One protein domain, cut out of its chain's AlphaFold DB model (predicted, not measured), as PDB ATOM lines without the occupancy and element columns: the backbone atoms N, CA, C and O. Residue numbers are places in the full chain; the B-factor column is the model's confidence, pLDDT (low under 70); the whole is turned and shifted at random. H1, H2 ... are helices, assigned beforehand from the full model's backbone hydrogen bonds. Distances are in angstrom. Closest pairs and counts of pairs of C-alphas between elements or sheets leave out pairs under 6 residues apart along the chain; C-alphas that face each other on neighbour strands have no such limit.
ATOM      1  N   SER A   9      34.043 -40.857 -21.068       85.94
ATOM      2  CA  SER A   9      33.102 -41.346 -22.078       85.94
ATOM      3  C   SER A   9      31.675 -40.911 -21.745       85.94
ATOM      4  O   SER A   9      31.275 -40.874 -20.579       85.94
ATOM      5  N   GLU A  10      30.860 -40.673 -22.769       85.12
ATOM      6  CA  GLU A  10      29.443 -40.357 -22.586       85.12
ATOM      7  C   GLU A  10      28.695 -41.464 -21.821       85.12
ATOM      8  O   GLU A  10      27.822 -41.195 -20.998       85.12
ATOM      9  N   ASN A  11      29.120 -42.721 -21.981       85.56
ATOM     10  CA  ASN A  11      28.576 -43.848 -21.222       85.56
ATOM     11  C   ASN A  11      28.885 -43.744 -19.723       85.56
ATOM     12  O   ASN A  11      28.032 -44.052 -18.891       85.56
ATOM     13  N   GLN A  12      30.087 -43.283 -19.371       84.81
ATOM     14  CA  GLN A  12      30.489 -43.074 -17.980       84.81
ATOM     15  C   GLN A  12      29.718 -41.902 -17.366       84.81
ATOM     16  O   GLN A  12      29.211 -42.028 -16.253       84.81
ATOM     17  N   ARG A  13      29.539 -40.801 -18.108       85.00
ATOM     18  CA  ARG A  13      28.698 -39.672 -17.671       85.00
ATOM     19  C   ARG A  13      27.257 -40.103 -17.416       85.00
ATOM     20  O   ARG A  13      26.708 -39.802 -16.359       85.00
ATOM     21  N   ASN A  14      26.680 -40.878 -18.331       85.81
ATOM     22  CA  ASN A  14      25.328 -41.415 -18.184       85.81
ATOM     23  C   ASN A  14      25.212 -42.404 -17.019       85.81
ATOM     24  O   ASN A  14      24.190 -42.434 -16.335       85.81
ATOM     25  N   SER A  15      26.248 -43.202 -16.762       87.50
ATOM     26  CA  SER A  15      26.295 -44.098 -15.603       87.50
ATOM     27  C   SER A  15      26.317 -43.315 -14.287       87.50
ATOM     28  O   SER A  15      25.517 -43.600 -13.396       87.50
ATOM     29  N   ILE A  16      27.153 -42.279 -14.194       86.06
ATOM     30  CA  ILE A  16      27.232 -41.391 -13.026       86.06
ATOM     31  C   ILE A  16      25.908 -40.661 -12.811       86.06
ATOM     32  O   ILE A  16      25.416 -40.607 -11.687       86.06
ATOM     33  N   TYR A  17      25.301 -40.150 -13.882       86.62
ATOM     34  CA  TYR A  17      23.991 -39.510 -13.818       86.62
ATOM     35  C   TYR A  17      22.941 -40.451 -13.219       86.62
ATOM     36  O   TYR A  17      22.292 -40.104 -12.236       86.62
ATOM     37  N   LYS A  18      22.843 -41.680 -13.745       87.50
ATOM     38  CA  LYS A  18      21.921 -42.708 -13.237       87.50
ATOM     39  C   LYS A  18      22.169 -43.033 -11.764       87.50
ATOM     40  O   LYS A  18      21.208 -43.190 -11.016       87.50
ATOM     41  N   LEU A  19      23.435 -43.112 -11.350       86.62
ATOM     42  CA  LEU A  19      23.813 -43.367  -9.961       86.62
ATOM     43  C   LEU A  19      23.385 -42.223  -9.030       86.62
ATOM     44  O   LEU A  19      22.850 -42.471  -7.953       86.62
ATOM     45  N   CYS A  20      23.585 -40.970  -9.439       85.12
ATOM     46  CA  CYS A  20      23.129 -39.818  -8.664       85.12
ATOM     47  C   CYS A  20      21.600 -39.799  -8.544       85.12
ATOM     48  O   CYS A  20      21.081 -39.596  -7.448       85.12
ATOM     49  N   THR A  21      20.880 -40.070  -9.633       85.19
ATOM     50  CA  THR A  21      19.413 -40.114  -9.626       85.19
ATOM     51  C   THR A  21      18.881 -41.219  -8.708       85.19
ATOM     52  O   THR A  21      17.975 -40.959  -7.915       85.19
ATOM     53  N   SER A  22      19.463 -42.424  -8.731       85.31
ATOM     54  CA  SER A  22      19.036 -43.525  -7.851       85.31
ATOM     55  C   SER A  22      19.352 -43.266  -6.372       85.31
ATOM     56  O   SER A  22      18.529 -43.552  -5.496       85.31
ATOM     57  N   ALA A  23      20.512 -42.672  -6.079       84.50
ATOM     58  CA  ALA A  23      20.886 -42.278  -4.722       84.50
ATOM     59  C   ALA A  23      19.939 -41.202  -4.166       84.50
ATOM     60  O   ALA A  23      19.544 -41.248  -3.000       84.50
ATOM     61  N   MET A  24      19.520 -40.264  -5.012       82.31
ATOM     62  CA  MET A  24      18.607 -39.190  -4.637       82.31
ATOM     63  C   MET A  24      17.173 -39.690  -4.413       82.31
ATOM     64  O   MET A  24      16.535 -39.296  -3.440       82.31
ATOM     65  N   GLN A  25      16.697 -40.632  -5.235       81.94
ATOM     66  CA  GLN A  25      15.422 -41.328  -5.009       81.94
ATOM     67  C   GLN A  25      15.425 -42.092  -3.677       81.94
ATOM     68  O   GLN A  25      14.461 -42.036  -2.916       81.94
ATOM     69  N   SER A  26      16.540 -42.750  -3.355       79.38
ATOM     70  CA  SER A  26      16.703 -43.477  -2.091       79.38
ATOM     71  C   SER A  26      16.711 -42.530  -0.883       79.38
ATOM     72  O   SER A  26      16.065 -42.812   0.125       79.38
ATOM     73  N   LEU A  77      19.242 -31.738  -9.192       84.44
ATOM     74  CA  LEU A  77      20.534 -32.283  -9.612       84.44
ATOM     75  C   LEU A  77      21.057 -31.649 -10.904       84.44
ATOM     76  O   LEU A  77      22.235 -31.295 -10.984       84.44
ATOM     77  N   ILE A  78      20.194 -31.484 -11.910       83.44
ATOM     78  CA  ILE A  78      20.555 -30.813 -13.165       83.44
ATOM     79  C   ILE A  78      20.949 -29.360 -12.882       83.44
ATOM     80  O   ILE A  78      21.972 -28.889 -13.384       83.44
ATOM     81  N   THR A  79      20.179 -28.668 -12.040       85.94
ATOM     82  CA  THR A  79      20.456 -27.281 -11.645       85.94
ATOM     83  C   THR A  79      21.801 -27.177 -10.928       85.94
ATOM     84  O   THR A  79      22.619 -26.332 -11.281       85.94
ATOM     85  N   TYR A  80      22.088 -28.090 -10.000       85.62
ATOM     86  CA  TYR A  80      23.378 -28.159  -9.314       85.62
ATOM     87  C   TYR A  80      24.550 -28.461 -10.256       85.62
ATOM     88  O   TYR A  80      25.623 -27.882 -10.120       85.62
ATOM     89  N   PHE A  81      24.366 -29.334 -11.251       83.69
ATOM     90  CA  PHE A  81      25.415 -29.627 -12.234       83.69
ATOM     91  C   PHE A  81      25.730 -28.473 -13.185       83.69
ATOM     92  O   PHE A  81      26.812 -28.494 -13.788       83.69
ATOM     93  N   ASN A  82      24.803 -27.526 -13.322       82.81
ATOM     94  CA  ASN A  82      24.938 -26.327 -14.142       82.81
ATOM     95  C   ASN A  82      25.376 -25.098 -13.331       82.81
ATOM     96  O   ASN A  82      25.846 -24.126 -13.923       82.81
ATOM     97  N   ASP A  83      25.249 -25.126 -12.002       82.88
ATOM     98  CA  ASP A  83      25.721 -24.043 -11.146       82.88
ATOM     99  C   ASP A  83      27.261 -23.991 -11.115       82.88
ATOM    100  O   ASP A  83      27.962 -25.007 -11.068       82.88
ATOM    101  N   ASN A  84      27.799 -22.773 -11.147       75.88
ATOM    102  CA  ASN A  84      29.234 -22.505 -11.153       75.88
ATOM    103  C   ASN A  84      29.791 -22.180  -9.762       75.88
ATOM    104  O   ASN A  84      31.014 -22.058  -9.621       75.88
ATOM    105  N   GLY A  85      28.934 -22.067  -8.743       75.69
ATOM    106  CA  GLY A  85      29.352 -21.806  -7.368       75.69
ATOM    107  C   GLY A  85      30.374 -22.828  -6.856       75.69
ATOM    108  O   GLY A  85      30.180 -24.035  -6.961       75.69
ATOM    109  N   THR A  86      31.496 -22.344  -6.327       75.19
ATOM    110  CA  THR A  86      32.545 -23.163  -5.684       75.19
ATOM    111  C   THR A  86      32.474 -23.114  -4.158       75.19
ATOM    112  O   THR A  86      33.176 -23.864  -3.488       75.19
ATOM    113  N   LEU A  87      31.640 -22.227  -3.609       83.31
ATOM    114  CA  LEU A  87      31.487 -22.026  -2.174       83.31
ATOM    115  C   LEU A  87      30.521 -23.048  -1.574       83.31
ATOM    116  O   LEU A  87      29.525 -23.419  -2.195       83.31
ATOM    117  N   LEU A  88      30.782 -23.447  -0.327       81.69
ATOM    118  CA  LEU A  88      29.928 -24.380   0.412       81.69
ATOM    119  C   LEU A  88      28.516 -23.814   0.648       81.69
ATOM    120  O   LEU A  88      27.546 -24.567   0.658       81.69
ATOM    121  N   GLU A  89      28.387 -22.488   0.736       83.69
ATOM    122  CA  GLU A  89      27.104 -21.783   0.869       83.69
ATOM    123  C   GLU A  89      26.129 -22.094  -0.273       83.69
ATOM    124  O   GLU A  89      24.915 -22.150  -0.070       83.69
ATOM    125  N   THR A  90      26.636 -22.391  -1.472       84.00
ATOM    126  CA  THR A  90      25.804 -22.797  -2.613       84.00
ATOM    127  C   THR A  90      24.992 -24.059  -2.311       84.00
ATOM    128  O   THR A  90      23.869 -24.204  -2.793       84.00
ATOM    129  N   LEU A  91      25.501 -24.941  -1.448       83.44
ATOM    130  CA  LEU A  91      24.831 -26.176  -1.054       83.44
ATOM    131  C   LEU A  91      23.562 -25.923  -0.218       83.44
ATOM    132  O   LEU A  91      22.700 -26.791  -0.141       83.44
ATOM    133  N   HIS A  92      23.400 -24.732   0.375       84.06
ATOM    134  CA  HIS A  92      22.164 -24.360   1.075       84.06
ATOM    135  C   HIS A  92      20.969 -24.196   0.129       84.06
ATOM    136  O   HIS A  92      19.833 -24.373   0.563       84.06
ATOM    137  N   LYS A  93      21.214 -23.919  -1.158       84.12
ATOM    138  CA  LYS A  93      20.165 -23.818  -2.186       84.12
ATOM    139  C   LYS A  93      19.577 -25.181  -2.567       84.12
ATOM    140  O   LYS A  93      18.488 -25.234  -3.126       84.12
ATOM    141  N   PHE A  94      20.292 -26.264  -2.261       86.38
ATOM    142  CA  PHE A  94      19.979 -27.623  -2.697       86.38
ATOM    143  C   PHE A  94      19.859 -28.562  -1.482       86.38
ATOM    144  O   PHE A  94      20.829 -29.235  -1.108       86.38
ATOM    145  N   PRO A  95      18.699 -28.593  -0.796       83.56
ATOM    146  CA  PRO A  95      18.538 -29.316   0.465       83.56
ATOM    147  C   PRO A  95      18.701 -30.835   0.323       83.56
ATOM    148  O   PRO A  95      19.167 -31.487   1.265       83.56
ATOM    149  N   THR A  96      18.347 -31.418  -0.821       82.88
ATOM    150  CA  THR A  96      18.472 -32.866  -1.051       82.88
ATOM    151  C   THR A  96      19.927 -33.228  -1.319       82.88
ATOM    152  O   THR A  96      20.464 -34.172  -0.732       82.88
ATOM    153  N   ILE A  97      20.604 -32.421  -2.139       85.62
ATOM    154  CA  ILE A  97      22.019 -32.611  -2.476       85.62
ATOM    155  C   ILE A  97      22.898 -32.382  -1.247       85.62
ATOM    156  O   ILE A  97      23.842 -33.139  -1.024       85.62
ATOM    157  N   LYS A  98      22.551 -31.420  -0.383       87.25
ATOM    158  CA  LYS A  98      23.232 -31.197   0.899       87.25
ATOM    159  C   LYS A  98      23.243 -32.446   1.773       87.25
ATOM    160  O   LYS A  98      24.286 -32.823   2.300       87.25
ATOM    161  N   LYS A  99      22.099 -33.120   1.905       84.94
ATOM    162  CA  LYS A  99      21.999 -34.365   2.684       84.94
ATOM    163  C   LYS A  99      22.863 -35.471   2.086       84.94
ATOM    164  O   LYS A  99      23.547 -36.181   2.821       84.94
ATOM    165  N   LEU A 100      22.855 -35.593   0.759       86.44
ATOM    166  CA  LEU A 100      23.683 -36.561   0.050       86.44
ATOM    167  C   LEU A 100      25.177 -36.277   0.253       86.44
ATOM    168  O   LEU A 100      25.955 -37.195   0.515       86.44
ATOM    169  N   PHE A 101      25.561 -35.001   0.203       86.88
ATOM    170  CA  PHE A 101      26.922 -34.553   0.459       86.88
ATOM    171  C   PHE A 101      27.384 -34.948   1.864       86.88
ATOM    172  O   PHE A 101      28.426 -35.586   1.985       86.88
ATOM    173  N   LEU A 102      26.581 -34.673   2.899       86.56
ATOM    174  CA  LEU A 102      26.897 -35.093   4.269       86.56
ATOM    175  C   LEU A 102      27.019 -36.622   4.393       86.56
ATOM    176  O   LEU A 102      27.914 -37.143   5.049       86.56
ATOM    177  N   ARG A 103      26.134 -37.379   3.743       85.75
ATOM    178  CA  ARG A 103      26.156 -38.843   3.858       85.75
ATOM    179  C   ARG A 103      27.406 -39.468   3.244       85.75
ATOM    180  O   ARG A 103      27.987 -40.370   3.842       85.75
ATOM    181  N   TYR A 104      27.768 -39.039   2.038       84.88
ATOM    182  CA  TYR A 104      28.786 -39.724   1.242       84.88
ATOM    183  C   TYR A 104      30.161 -39.056   1.288       84.88
ATOM    184  O   TYR A 104      31.156 -39.755   1.141       84.88
ATOM    185  N   ASN A 105      30.234 -37.739   1.493       84.19
ATOM    186  CA  ASN A 105      31.504 -37.000   1.469       84.19
ATOM    187  C   ASN A 105      32.007 -36.611   2.863       84.19
ATOM    188  O   ASN A 105      33.190 -36.319   3.002       84.19
ATOM    189  N   THR A 106      31.147 -36.592   3.888       79.81
ATOM    190  CA  THR A 106      31.552 -36.239   5.261       79.81
ATOM    191  C   THR A 106      31.511 -37.423   6.221       79.81
ATOM    192  O   THR A 106      31.526 -37.220   7.435       79.81
ATOM    193  N   SER A 107      31.453 -38.661   5.719       75.06
ATOM    194  CA  SER A 107      31.728 -39.820   6.563       75.06
ATOM    195  C   SER A 107      33.166 -39.694   7.064       75.06
ATOM    196  O   SER A 107      34.124 -39.676   6.293       75.06
ATOM    197  N   LEU A 108      33.309 -39.514   8.374       65.81
ATOM    198  CA  LEU A 108      34.607 -39.368   9.014       65.81
ATOM    199  C   LEU A 108      35.474 -40.578   8.645       65.81
ATOM    200  O   LEU A 108      35.012 -41.715   8.767       65.81
TER     201      LEU A 108
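Overview. This is residues 9 to 26 and 77 to 108 of the 151 residues of the protein "Dimer_Tnp_hAT domain-containing protein" of Photinus pyralis (UniProt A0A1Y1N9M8). One long helix, H1, meets the first turn of H4 near its own last turn, and the two make a loose, roughly right-angled corner; the other half of H1, residues 10 to 16, sticks out as an arm. The short helix H2 sits over the open side between H1 and H4 and comes near both with its first residue, Leu 77, while residues 83 to 87 loop out from H2 to the short helix H3, which lies to one side and meets H4 only at the corner where the chain turns back into H4. The printed part has 50 residues with four named helices, in the order H1, H2, H3, H4, and no named strand; the class is all helix. It is only just loose, close to compact, with a radius of gyration of the C-alphas of 11.8 A, and the C-alphas span 31 by 25 by 20 A.

Along the chain. H1, residues 10 to 26, is the longest helix and measures 24.3 A from its first C-alpha at (29.443, -40.357, -22.586) to its last at (16.703, -43.477, -2.091). H4, residues 95 to 105, measures 15.1 A and ends with C-alpha 105 at (31.504, -37.000, 1.469). H3, residues 88 to 93, measures 10.1 A. H2, residues 77 to 82, measures 8.7 A.

Arrangement. H1 touches H4 with residues 23 to 24 alone; the closest C-alphas are those of Met 24 and Thr 96, 7.3 A apart. Their lines stand at 73 degrees, only just about perpendicular. H1 and H2 are close but not clearly touching, with the C-alphas of Thr 21 and Leu 77 closest at 7.9 A; they run opposite ways at a steep tilt of 45 degrees. H2 and H4 are also close but not clearly touching, with the C-alphas of Leu 77 and Ile 97 closest at 7.3 A, and are about perpendicular at 86 degrees. H3 and H4 only just touch, with 3 pairs of C-alphas within 8 A, and only at the corner by their link; the closest C-alphas are those of Leu 91 and Lys 98, 5.6 A apart. They run opposite ways at a steep tilt of 39 degrees. H3 is apart from H1 and from H2. In H1, H2 and H4 every O i to N i+4 pair is within hydrogen-bond range; in H3 0 of 2 are, while 3 of its 3 O i to N i+3 pairs are.

Size, cuts and confidence. The two C-alphas farthest apart are those of Glu 10 and Leu 108, at 32.0 A. Residues 27 to 76 are not printed, and C-alphas 26 and 77 are 14.0 A apart across this cut. The links H2 to H3 and H3 to H4 are tight. Residues 9 to 16, 81 to 87 and 102 to 108 stand free. The mean pLDDT of the printed part is 83.5, and residue 108 is under 70.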